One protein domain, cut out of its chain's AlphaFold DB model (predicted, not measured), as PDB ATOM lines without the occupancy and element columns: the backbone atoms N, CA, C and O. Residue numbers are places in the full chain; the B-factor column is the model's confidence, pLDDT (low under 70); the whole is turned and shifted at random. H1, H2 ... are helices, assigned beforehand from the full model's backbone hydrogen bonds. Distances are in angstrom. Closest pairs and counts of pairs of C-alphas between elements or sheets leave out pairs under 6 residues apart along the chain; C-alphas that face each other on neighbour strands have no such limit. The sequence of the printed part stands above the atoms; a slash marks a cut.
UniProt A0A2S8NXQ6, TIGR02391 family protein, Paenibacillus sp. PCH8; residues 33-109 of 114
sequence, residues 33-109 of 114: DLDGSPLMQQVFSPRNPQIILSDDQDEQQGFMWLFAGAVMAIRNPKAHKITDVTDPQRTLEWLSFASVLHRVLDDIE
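AT A GLANCE: This is residues 33 to 109 of the 114 residues of the protein "TIGR02391 family protein" of Paenibacillus sp. PCH8 (UniProt A0A2S8NXQ6). A long helix, H2, runs through the middle, with the short helix H1 packed along one side of it as a helical hairpin, while the longest helix, H4, passes it more loosely on another side, its line tilted across that of H2. The long unnamed stretch 44 to 56 loops round the end where H2 begins, and at the other end the short H3 lies on the turn into H4, where residues 84 to 89 stand free and stick out. The printed part has 77 residues with four named helices, in the order H1, H2, H3, H4, and no named strand; the class is all helix, with 53 residues in the helices. The whole is only just compact, close to loose, with a radius of gyration of the C-alphas of 13.7 A, and its outline is elongated, spanning 40 by 24 by 21 A.

HOW THE PARTS SIT: Start with H1, residues 36 to 43, and compare it with H2, residues 57 to 75: they touch, and their closest C-alphas, those of Ser 37 and Ala 68, are 4.4 A apart. The two form a hairpin and run opposite ways at a shallow tilt of 20 degrees. Go on to H3, residues 80 to 83, which is close to H2 but not clearly touching; look at the C-alphas of Ile 74 and Ile 82, the closest pair, at 6.6 A. H4, residues 88 to 109, is also close to H2 but not clearly touching, and the closest C-alphas are those of Phe 67 and Leu 101, at 7.1 A. H2 and H4 run opposite ways at a steep tilt of 42 degrees. H1 is apart from H3 and from H4, and H3 is apart from H4. In H1 and H2 every O i to N i+4 pair is within hydrogen-bond range, in H4 17 of 18 are, and H3 is too short for such a pair.

IN THESE COORDINATES: Find C-alpha 36 at (19.943, 17.701, -28.957), where H1 begins; it runs 11.2 A to C-alpha 43. H2 begins at C-alpha 57, at (15.979, 35.796, -40.231), and runs 26.9 A to C-alpha 75. H3 covers 5.3 A from C-alpha 80 to C-alpha 83. H4 runs 31.0 A from C-alpha 88 to C-alpha 109, which you find at (16.541, 18.606, -49.634).

THE WHOLE: The two C-alphas farthest apart are those of Arg 47 and Thr 86, at 40.6 A. The printed part has no cut. The link from H1 to H2, 13 residues, is long, while those from H2 to H3 and from H3 to H4 are tight. Look in the B-factor column for the model's confidence: the mean pLDDT of the printed part is 91.4, and residues 77 to 81 and residue 83 are under 70.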
ATOM      1  N   ASP A  33      29.373  16.000 -33.963       96.00
ATOM      2  CA  ASP A  33      29.989  16.357 -32.677       96.00
ATOM      3  C   ASP A  33      29.002  16.961 -31.662       96.00
ATOM      4  O   ASP A  33      29.285  16.988 -30.465       96.00
ATOM      5  N   LEU A  34      27.841  17.422 -32.132       95.88
ATOM      6  CA  LEU A  34      26.786  18.026 -31.318       95.88
ATOM      7  C   LEU A  34      25.540  17.137 -31.270       95.88
ATOM      8  O   LEU A  34      25.311  16.305 -32.144       95.88
ATOM      9  N   ASP A  35      24.700  17.327 -30.254       95.12
ATOM     10  CA  ASP A  35      23.452  16.578 -30.086       95.12
ATOM     11  C   ASP A  35      22.361  17.453 -29.445       95.12
ATOM     12  O   ASP A  35      22.662  18.475 -28.829       95.12
ATOM     13  N   GLY A  36      21.095  17.052 -29.582       94.69
ATOM     14  CA  GLY A  36      19.943  17.701 -28.957       94.69
ATOM     15  C   GLY A  36      19.834  19.189 -29.296       94.69
ATOM     16  O   GLY A  36      20.055  19.604 -30.429       94.69
ATOM     17  N   SER A  37      19.474  20.007 -28.308       96.00
ATOM     18  CA  SER A  37      19.279  21.448 -28.510       96.00
ATOM     19  C   SER A  37      20.547  22.199 -28.942       96.00
ATOM     20  O   SER A  37      20.412  23.043 -29.825       96.00
ATOM     21  N   PRO A  38      21.757  21.912 -28.410       97.06
ATOM     22  CA  PRO A  38      22.994  22.502 -28.925       97.06
ATOM     23  C   PRO A  38      23.201  22.308 -30.431       97.06
ATOM     24  O   PRO A  38      23.573  23.260 -31.112       97.06
ATOM     25  N   LEU A  39      22.908  21.111 -30.962       97.94
ATOM     26  CA  LEU A  39      22.959  20.861 -32.405       97.94
ATOM     27  C   LEU A  39      21.995  21.793 -33.146       97.94
ATOM     28  O   LEU A  39      22.422  22.519 -34.036       97.94
ATOM     29  N   MET A  40      20.722  21.818 -32.738       98.00
ATOM     30  CA  MET A  40      19.688  22.619 -33.406       98.00
ATOM     31  C   MET A  40      20.013  24.118 -33.393       98.00
ATOM     32  O   MET A  40      19.861  24.793 -34.405       98.00
ATOM     33  N   GLN A  41      20.502  24.641 -32.267       98.12
ATOM     34  CA  GLN A  41      20.872  26.054 -32.138       98.12
ATOM     35  C   GLN A  41      22.075  26.434 -33.007       98.12
ATOM     36  O   GLN A  41      22.146  27.561 -33.491       98.12
ATOM     37  N   GLN A  42      23.020  25.510 -33.201       98.19
ATOM     38  CA  GLN A  42      24.197  25.743 -34.031       98.19
ATOM     39  C   GLN A  42      23.850  25.697 -35.522       98.19
ATOM     40  O   GLN A  42      24.186  26.624 -36.258       98.19
ATOM     41  N   VAL A  43      23.194  24.625 -35.972       98.12
ATOM     42  CA  VAL A  43      22.986  24.369 -37.408       98.12
ATOM     43  C   VAL A  43      21.936  25.290 -38.024       98.12
ATOM     44  O   VAL A  43      22.070  25.649 -39.190       98.12
ATOM     45  N   PHE A  44      20.938  25.718 -37.243       98.25
ATOM     46  CA  PHE A  44      19.866  26.609 -37.697       98.25
ATOM     47  C   PHE A  44      20.050  28.065 -37.244       98.25
ATOM     48  O   PHE A  44      19.113  28.853 -37.352       98.25
ATOM     49  N   SER A  45      21.225  28.450 -36.731       97.56
ATOM     50  CA  SER A  45      21.475  29.818 -36.259       97.56
ATOM     51  C   SER A  45      21.135  30.863 -37.331       97.56
ATOM     52  O   SER A  45      21.668  30.754 -38.432       97.56
ATOM     53  N   PRO A  46      20.365  31.930 -37.038       96.81
ATOM     54  CA  PRO A  46      20.069  32.961 -38.038       96.81
ATOM     55  C   PRO A  46      21.299  33.794 -38.426       96.81
ATOM     56  O   PRO A  46      21.287  34.492 -39.432       96.81
ATOM     57  N   ARG A  47      22.377  33.742 -37.628       94.94
ATOM     58  CA  ARG A  47      23.608  34.500 -37.898       94.94
ATOM     59  C   ARG A  47      24.546  33.791 -38.864       94.94
ATOM     60  O   ARG A  47      25.255  34.454 -39.611       94.94
ATOM     61  N   ASN A  48      24.621  32.469 -38.772       95.00
ATOM     62  CA  ASN A  48      25.501  31.648 -39.595       95.00
ATOM     63  C   ASN A  48      24.904  30.238 -39.730       95.00
ATOM     64  O   ASN A  48      25.395  29.307 -39.081       95.00
ATOM     65  N   PRO A  49      23.801  30.094 -40.488       95.75
ATOM     66  CA  PRO A  49      23.116  28.819 -40.626       95.75
ATOM     67  C   PRO A  49      23.969  27.852 -41.446       95.75
ATOM     68  O   PRO A  49      24.511  28.204 -42.490       95.75
ATOM     69  N   GLN A  50      24.067  26.610 -40.980       96.12
ATOM     70  CA  GLN A  50      24.559  25.502 -41.803       96.12
ATOM     71  C   GLN A  50      23.422  24.878 -42.609       96.12
ATOM     72  O   GLN A  50      23.654  24.356 -43.694       96.12
ATOM     73  N   ILE A  51      22.204  24.943 -42.071       96.31
ATOM     74  CA  ILE A  51      20.979  24.564 -42.757       96.31
ATOM     75  C   ILE A  51      20.080  25.800 -42.818       96.31
ATOM     76  O   ILE A  51      19.645  26.319 -41.783       96.31
ATOM     77  N   ILE A  52      19.828  26.267 -44.037       96.38
ATOM     78  CA  ILE A  52      18.954  27.406 -44.324       96.38
ATOM     79  C   ILE A  52      17.539  26.859 -44.518       96.38
ATOM     80  O   ILE A  52      17.315  26.036 -45.399       96.38
ATOM     81  N   LEU A  53      16.616  27.281 -43.657       95.75
ATOM     82  CA  LEU A  53      15.199  26.909 -43.686       95.75
ATOM     83  C   LEU A  53      14.320  28.041 -44.231       95.75
ATOM     84  O   LEU A  53      13.241  27.776 -44.751       95.75
ATOM     85  N   SER A  54      14.769  29.290 -44.097       94.44
ATOM     86  CA  SER A  54      14.124  30.475 -44.664       94.44
ATOM     87  C   SER A  54      15.176  31.545 -44.965       94.44
ATOM     88  O   SER A  54      16.220  31.601 -44.309       94.44
ATOM     89  N   ASP A  55      14.881  32.401 -45.944       93.00
ATOM     90  CA  ASP A  55      15.661  33.609 -46.236       93.00
ATOM     91  C   ASP A  55      15.336  34.754 -45.257       93.00
ATOM     92  O   ASP A  55      16.085  35.730 -45.158       93.00
ATOM     93  N   ASP A  56      14.234  34.635 -44.509       96.56
ATOM     94  CA  ASP A  56      13.866  35.552 -43.435       96.56
ATOM     95  C   ASP A  56      14.530  35.136 -42.108       96.56
ATOM     96  O   ASP A  56      14.432  33.989 -41.658       96.56
ATOM     97  N   GLN A  57      15.228  36.078 -41.460       96.62
ATOM     98  CA  GLN A  57      15.979  35.796 -40.231       96.62
ATOM     99  C   GLN A  57      15.081  35.460 -39.036       96.62
ATOM    100  O   GLN A  57      15.484  34.645 -38.200       96.62
ATOM    101  N   ASP A  58      13.899  36.067 -38.941       97.81
ATOM    102  CA  ASP A  58      12.961  35.819 -37.848       97.81
ATOM    103  C   ASP A  58      12.305  34.445 -38.022       97.81
ATOM    104  O   ASP A  58      12.177  33.695 -37.051       97.81
ATOM    105  N   GLU A  59      11.975  34.054 -39.255       97.25
ATOM    106  CA  GLU A  59      11.491  32.704 -39.557       97.25
ATOM    107  C   GLU A  59      12.561  31.639 -39.304       97.25
ATOM    108  O   GLU A  59      12.294  30.643 -38.624       97.25
ATOM    109  N   GLN A  60      13.792  31.860 -39.775       97.94
ATOM    110  CA  GLN A  60      14.934  30.983 -39.504       97.94
ATOM    111  C   GLN A  60      15.132  30.800 -37.992       97.94
ATOM    112  O   GLN A  60      15.289  29.679 -37.495       97.94
ATOM    113  N   GLN A  61      15.082  31.901 -37.235       98.50
ATOM    114  CA  GLN A  61      15.192  31.879 -35.780       98.50
ATOM    115  C   GLN A  61      14.003  31.156 -35.125       98.50
ATOM    116  O   GLN A  61      14.196  30.399 -34.165       98.50
ATOM    117  N   GLY A  62      12.792  31.342 -35.647       98.50
ATOM    118  CA  GLY A  62      11.587  30.655 -35.200       98.50
ATOM    119  C   GLY A  62      11.702  29.143 -35.362       98.50
ATOM    120  O   GLY A  62      11.504  28.402 -34.394       98.50
ATOM    121  N   PHE A  63      12.117  28.668 -36.540       98.25
ATOM    122  CA  PHE A  63      12.354  27.245 -36.764       98.25
ATOM    123  C   PHE A  63      13.456  26.704 -35.858       98.25
ATOM    124  O   PHE A  63      13.251  25.680 -35.206       98.25
ATOM    125  N   MET A  64      14.576  27.412 -35.708       98.50
ATOM    126  CA  MET A  64      15.624  27.017 -34.763       98.50
ATOM    127  C   MET A  64      15.057  26.760 -33.356       98.50
ATOM    128  O   MET A  64      15.405  25.759 -32.723       98.50
ATOM    129  N   TRP A  65      14.163  27.623 -32.861       98.56
ATOM    130  CA  TRP A  65      13.516  27.437 -31.559       98.56
ATOM    131  C   TRP A  65      12.539  26.266 -31.527       98.56
ATOM    132  O   TRP A  65      12.537  25.528 -30.541       98.56
ATOM    133  N   LEU A  66      11.751  26.056 -32.584       98.31
ATOM    134  CA  LEU A  66      10.846  24.908 -32.682       98.31
ATOM    135  C   LEU A  66      11.620  23.588 -32.612       98.31
ATOM    136  O   LEU A  66      11.307  22.737 -31.779       98.31
ATOM    137  N   PHE A  67      12.677  23.448 -33.415       98.25
ATOM    138  CA  PHE A  67      13.525  22.256 -33.412       98.25
ATOM    139  C   PHE A  67      14.216  22.067 -32.059       98.25
ATOM    140  O   PHE A  67      14.129  20.992 -31.463       98.25
ATOM    141  N   ALA A  68      14.870  23.113 -31.538       97.62
ATOM    142  CA  ALA A  68      15.600  23.037 -30.276       97.62
ATOM    143  C   ALA A  68      14.681  22.727 -29.087       97.62
ATOM    144  O   ALA A  68      15.052  21.921 -28.231       97.62
ATOM    145  N   GLY A  69      13.502  23.350 -29.037       96.25
ATOM    146  CA  GLY A  69      12.503  23.159 -27.991       96.25
ATOM    147  C   GLY A  69      11.879  21.768 -28.032       96.25
ATOM    148  O   GLY A  69      11.764  21.128 -26.987       96.25
ATOM    149  N   ALA A  70      11.556  21.259 -29.224       95.50
ATOM    150  CA  ALA A  70      10.971  19.933 -29.379       95.50
ATOM    151  C   ALA A  70      11.913  18.830 -28.872       95.50
ATOM    152  O   ALA A  70      11.533  18.027 -28.016       95.50
ATOM    153  N   VAL A  71      13.180  18.842 -29.307       94.62
ATOM    154  CA  VAL A  71      14.155  17.835 -28.855       94.62
ATOM    155  C   VAL A  71      14.491  17.976 -27.370       94.62
ATOM    156  O   VAL A  71      14.702  16.967 -26.699       94.62
ATOM    157  N   MET A  72      14.490  19.203 -26.830       93.31
ATOM    158  CA  MET A  72      14.706  19.449 -25.399       93.31
ATOM    159  C   MET A  72      13.578  18.875 -24.548       93.31
ATOM    160  O   MET A  72      13.834  18.258 -23.516       93.31
ATOM    161  N   ALA A  73      12.331  19.092 -24.969       89.69
ATOM    162  CA  ALA A  73      11.153  18.671 -24.227       89.69
ATOM    163  C   ALA A  73      11.020  17.143 -24.183       89.69
ATOM    164  O   ALA A  73      10.608  16.595 -23.163       89.69
ATOM    165  N   ILE A  74      11.393  16.464 -25.271       86.19
ATOM    166  CA  ILE A  74      11.086  15.044 -25.474       86.19
ATOM    167  C   ILE A  74      12.226  14.133 -25.036       86.19
ATOM    168  O   ILE A  74      11.979  13.080 -24.454       86.19
ATOM    169  N   ARG A  75      13.483  14.545 -25.242       75.25
ATOM    170  CA  ARG A  75      14.649  13.754 -24.817       75.25
ATOM    171  C   ARG A  75      15.104  14.034 -23.393       75.25
ATOM    172  O   ARG A  75      16.084  13.438 -22.954       75.25
ATOM    173  N   ASN A  76      14.437  14.923 -22.658       71.62
ATOM    174  CA  ASN A  76      14.764  15.131 -21.254       71.62
ATOM    175  C   ASN A  76      14.416  13.854 -20.464       71.62
ATOM    176  O   ASN A  76      13.237  13.526 -20.358       71.62
ATOM    177  N   PRO A  77      15.387  13.155 -19.843       59.75
ATOM    178  CA  PRO A  77      15.117  11.938 -19.068       59.75
ATOM    179  C   PRO A  77      14.170  12.173 -17.882       59.75
ATOM    180  O   PRO A  77      13.617  11.230 -17.328       59.75
ATOM    181  N   LYS A  78      13.985  13.438 -17.478       58.97
ATOM    182  CA  LYS A  78      13.034  13.872 -16.448       58.97
ATOM    183  C   LYS A  78      11.686  14.318 -17.025       58.97
ATOM    184  O   LYS A  78      10.851  14.814 -16.268       58.97
ATOM    185  N   ALA A  79      11.436  14.180 -18.325       64.69
ATOM    186  CA  ALA A  79      10.141  14.468 -18.933       64.69
ATOM    187  C   ALA A  79       9.141  13.347 -18.614       64.69
ATOM    188  O   ALA A  79       8.789  12.537 -19.468       64.69
ATOM    189  N   HIS A  80       8.633  13.353 -17.379       63.47
ATOM    190  CA  HIS A  80       7.632  12.391 -16.899       63.47
ATOM    191  C   HIS A  80       6.373  12.388 -17.795       63.47
ATOM    192  O   HIS A  80       5.678  11.390 -17.921       63.47
ATOM    193  N   LYS A  81       6.103  13.508 -18.484       66.00
ATOM    194  CA  LYS A  81       4.971  13.648 -19.409       66.00
ATOM    195  C   LYS A  81       5.061  12.759 -20.652       66.00
ATOM    196  O   LYS A  81       4.010  12.437 -21.190       66.00
ATOM    197  N   ILE A  82       6.267  12.423 -21.122       70.06
ATOM    198  CA  ILE A  82       6.456  11.585 -22.319       70.06
ATOM    199  C   ILE A  82       6.576  10.115 -21.934       70.06
ATOM    200  O   ILE A  82       6.053   9.271 -22.648       70.06
ATOM    201  N   THR A  83       7.205   9.788 -20.800       68.75
ATOM    202  CA  THR A  83       7.398   8.390 -20.381       68.75
ATOM    203  C   THR A  83       6.082   7.657 -20.124       68.75
ATOM    204  O   THR A  83       5.997   6.468 -20.423       68.75
ATOM    205  N   ASP A  84       5.044   8.376 -19.690       73.06
ATOM    206  CA  ASP A  84       3.763   7.798 -19.261       73.06
ATOM    207  C   ASP A  84       2.643   7.939 -20.314       73.06
ATOM    208  O   ASP A  84       1.458   7.771 -20.005       73.06
ATOM    209  N   VAL A  85       2.983   8.268 -21.569       78.06
ATOM    210  CA  VAL A  85       1.989   8.384 -22.644       78.06
ATOM    211  C   VAL A  85       1.428   7.003 -22.972       78.06
ATOM    212  O   VAL A  85       2.110   6.126 -23.495       78.06
ATOM    213  N   THR A  86       0.148   6.827 -22.669       80.81
ATOM    214  CA  THR A  86      -0.632   5.611 -22.956       80.81
ATOM    215  C   THR A  86      -1.858   5.896 -23.823       80.81
ATOM    216  O   THR A  86      -2.527   4.967 -24.263       80.81
ATOM    217  N   ASP A  87      -2.131   7.172 -24.107       87.81
ATOM    218  CA  ASP A  87      -3.241   7.617 -24.943       87.81
ATOM    219  C   ASP A  87      -2.825   7.685 -26.429       87.81
ATOM    220  O   ASP A  87      -1.901   8.439 -26.767       87.81
ATOM    221  N   PRO A  88      -3.498   6.946 -27.332       90.12
ATOM    222  CA  PRO A  88      -3.199   6.981 -28.760       90.12
ATOM    223  C   PRO A  88      -3.319   8.383 -29.368       90.12
ATOM    224  O   PRO A  88      -2.506   8.744 -30.216       90.12
ATOM    225  N   GLN A  89      -4.285   9.193 -28.923       93.31
ATOM    226  CA  GLN A  89      -4.521  10.517 -29.500       93.31
ATOM    227  C   GLN A  89      -3.356  11.468 -29.199       93.31
ATOM    228  O   GLN A  89      -2.768  12.036 -30.118       93.31
ATOM    229  N   ARG A  90      -2.935  11.559 -27.933       90.19
ATOM    230  CA  ARG A  90      -1.717  12.295 -27.556       90.19
ATOM    231  C   ARG A  90      -0.475  11.800 -28.280       90.19
ATOM    232  O   ARG A  90       0.402  12.588 -28.615       90.19
ATOM    233  N   THR A  91      -0.386  10.497 -28.524       91.50
ATOM    234  CA  THR A  91       0.736   9.923 -29.276       91.50
ATOM    235  C   THR A  91       0.772  10.455 -30.700       91.50
ATOM    236  O   THR A  91       1.817  10.910 -31.161       91.50
ATOM    237  N   LEU A  92      -0.379  10.453 -31.374       95.12
ATOM    238  CA  LEU A  92      -0.513  10.995 -32.721       95.12
ATOM    239  C   LEU A  92      -0.187  12.485 -32.775       95.12
ATOM    240  O   LEU A  92       0.431  12.912 -33.740       95.12
ATOM    241  N   GLU A  93      -0.535  13.275 -31.760       95.38
ATOM    242  CA  GLU A  93      -0.202  14.707 -31.707       95.38
ATOM    243  C   GLU A  93       1.314  14.945 -31.689       95.38
ATOM    244  O   GLU A  93       1.828  15.746 -32.472       95.38
ATOM    245  N   TRP A  94       2.051  14.198 -30.862       94.31
ATOM    246  CA  TRP A  94       3.515  14.281 -30.821       94.31
ATOM    247  C   TRP A  94       4.168  13.790 -32.113       94.31
ATOM    248  O   TRP A  94       5.083  14.434 -32.622       94.31
ATOM    249  N   LEU A  95       3.683  12.680 -32.675       95.81
ATOM    250  CA  LEU A  95       4.179  12.171 -33.956       95.81
ATOM    251  C   LEU A  95       3.854  13.123 -35.114       95.81
ATOM    252  O   LEU A  95       4.681  13.312 -36.000       95.81
ATOM    253  N   SER A  96       2.688  13.768 -35.090       97.62
ATOM    254  CA  SER A  96       2.307  14.779 -36.080       97.62
ATOM    255  C   SER A  96       3.234  15.984 -36.001       97.62
ATOM    256  O   SER A  96       3.675  16.486 -37.031       97.62
ATOM    257  N   PHE A  97       3.602  16.417 -34.792       97.69
ATOM    258  CA  PHE A  97       4.567  17.498 -34.637       97.69
ATOM    259  C   PHE A  97       5.961  17.106 -35.151       97.69
ATOM    260  O   PHE A  97       6.562  17.872 -35.902       97.69
ATOM    261  N   ALA A  98       6.448  15.899 -34.841       97.31
ATOM    262  CA  ALA A  98       7.683  15.381 -35.438       97.31
ATOM    263  C   ALA A  98       7.601  15.367 -36.974       97.31
ATOM    264  O   ALA A  98       8.520  15.827 -37.649       97.31
ATOM    265  N   SER A  99       6.473  14.914 -37.528       98.06
ATOM    266  CA  SER A  99       6.241  14.872 -38.973       98.06
ATOM    267  C   SER A  99       6.294  16.254 -39.625       98.06
ATOM    268  O   SER A  99       6.783  16.356 -40.747       98.06
ATOM    269  N   VAL A 100       5.810  17.307 -38.958       98.31
ATOM    270  CA  VAL A 100       5.929  18.687 -39.460       98.31
ATOM    271  C   VAL A 100       7.400  19.094 -39.549       98.31
ATOM    272  O   VAL A 100       7.823  19.617 -40.575       98.31
ATOM    273  N   LEU A 101       8.203  18.805 -38.523       98.12
ATOM    274  CA  LEU A 101       9.633  19.141 -38.525       98.12
ATOM    275  C   LEU A 101      10.413  18.347 -39.583       98.12
ATOM    276  O   LEU A 101      11.282  18.902 -40.247       98.12
ATOM    277  N   HIS A 102      10.074  17.074 -39.797       98.00
ATOM    278  CA  HIS A 102      10.645  16.293 -40.896       98.00
ATOM    279  C   HIS A 102      10.267  16.850 -42.269       98.00
ATOM    280  O   HIS A 102      11.124  16.899 -43.144       98.00
ATOM    281  N   ARG A 103       9.022  17.308 -42.456       97.62
ATOM    282  CA  ARG A 103       8.586  17.916 -43.720       97.62
ATOM    283  C   ARG A 103       9.406  19.158 -44.058       97.62
ATOM    284  O   ARG A 103       9.856  19.286 -45.186       97.62
ATOM    285  N   VAL A 104       9.678  20.005 -43.065       96.94
ATOM    286  CA  VAL A 104      10.549  21.180 -43.232       96.94
ATOM    287  C   VAL A 104      11.950  20.778 -43.719       96.94
ATOM    288  O   VAL A 104      12.531  21.474 -44.545       96.94
ATOM    289  N   LEU A 105      12.487  19.639 -43.260       96.31
ATOM    290  CA  LEU A 105      13.757  19.101 -43.768       96.31
ATOM    291  C   LEU A 105      13.635  18.487 -45.174       96.31
ATOM    292  O   LEU A 105      14.567  18.602 -45.962       96.31
ATOM    293  N   ASP A 106      12.511  17.845 -45.508       94.69
ATOM    294  CA  ASP A 106      12.267  17.333 -46.867       94.69
ATOM    295  C   ASP A 106      12.281  18.479 -47.891       94.69
ATOM    296  O   ASP A 106      12.866  18.357 -48.967       94.69
ATOM    297  N   ASP A 107      11.628  19.594 -47.559       92.69
ATOM    298  CA  ASP A 107      11.431  20.708 -48.485       92.69
ATOM    299  C   ASP A 107      12.772  21.341 -48.898       92.69
ATOM    300  O   ASP A 107      12.970  21.655 -50.074       92.69
ATOM    301  N   ILE A 108      13.742  21.424 -47.981       88.50
ATOM    302  CA  ILE A 108      15.093  21.926 -48.291       88.50
ATOM    303  C   ILE A 108      15.940  20.936 -49.107       88.50
ATOM    304  O   ILE A 108      16.735  21.352 -49.950       88.50
ATOM    305  N   GLU A 109      15.792  19.625 -48.888       80.12
ATOM    306  CA  GLU A 109      16.541  18.606 -49.634       80.12
ATOM    307  C   GLU A 109      16.041  18.506 -51.077       80.12
ATOM    308  O   GLU A 109      16.825  18.282 -51.996       80.12
TER     309      GLU A 109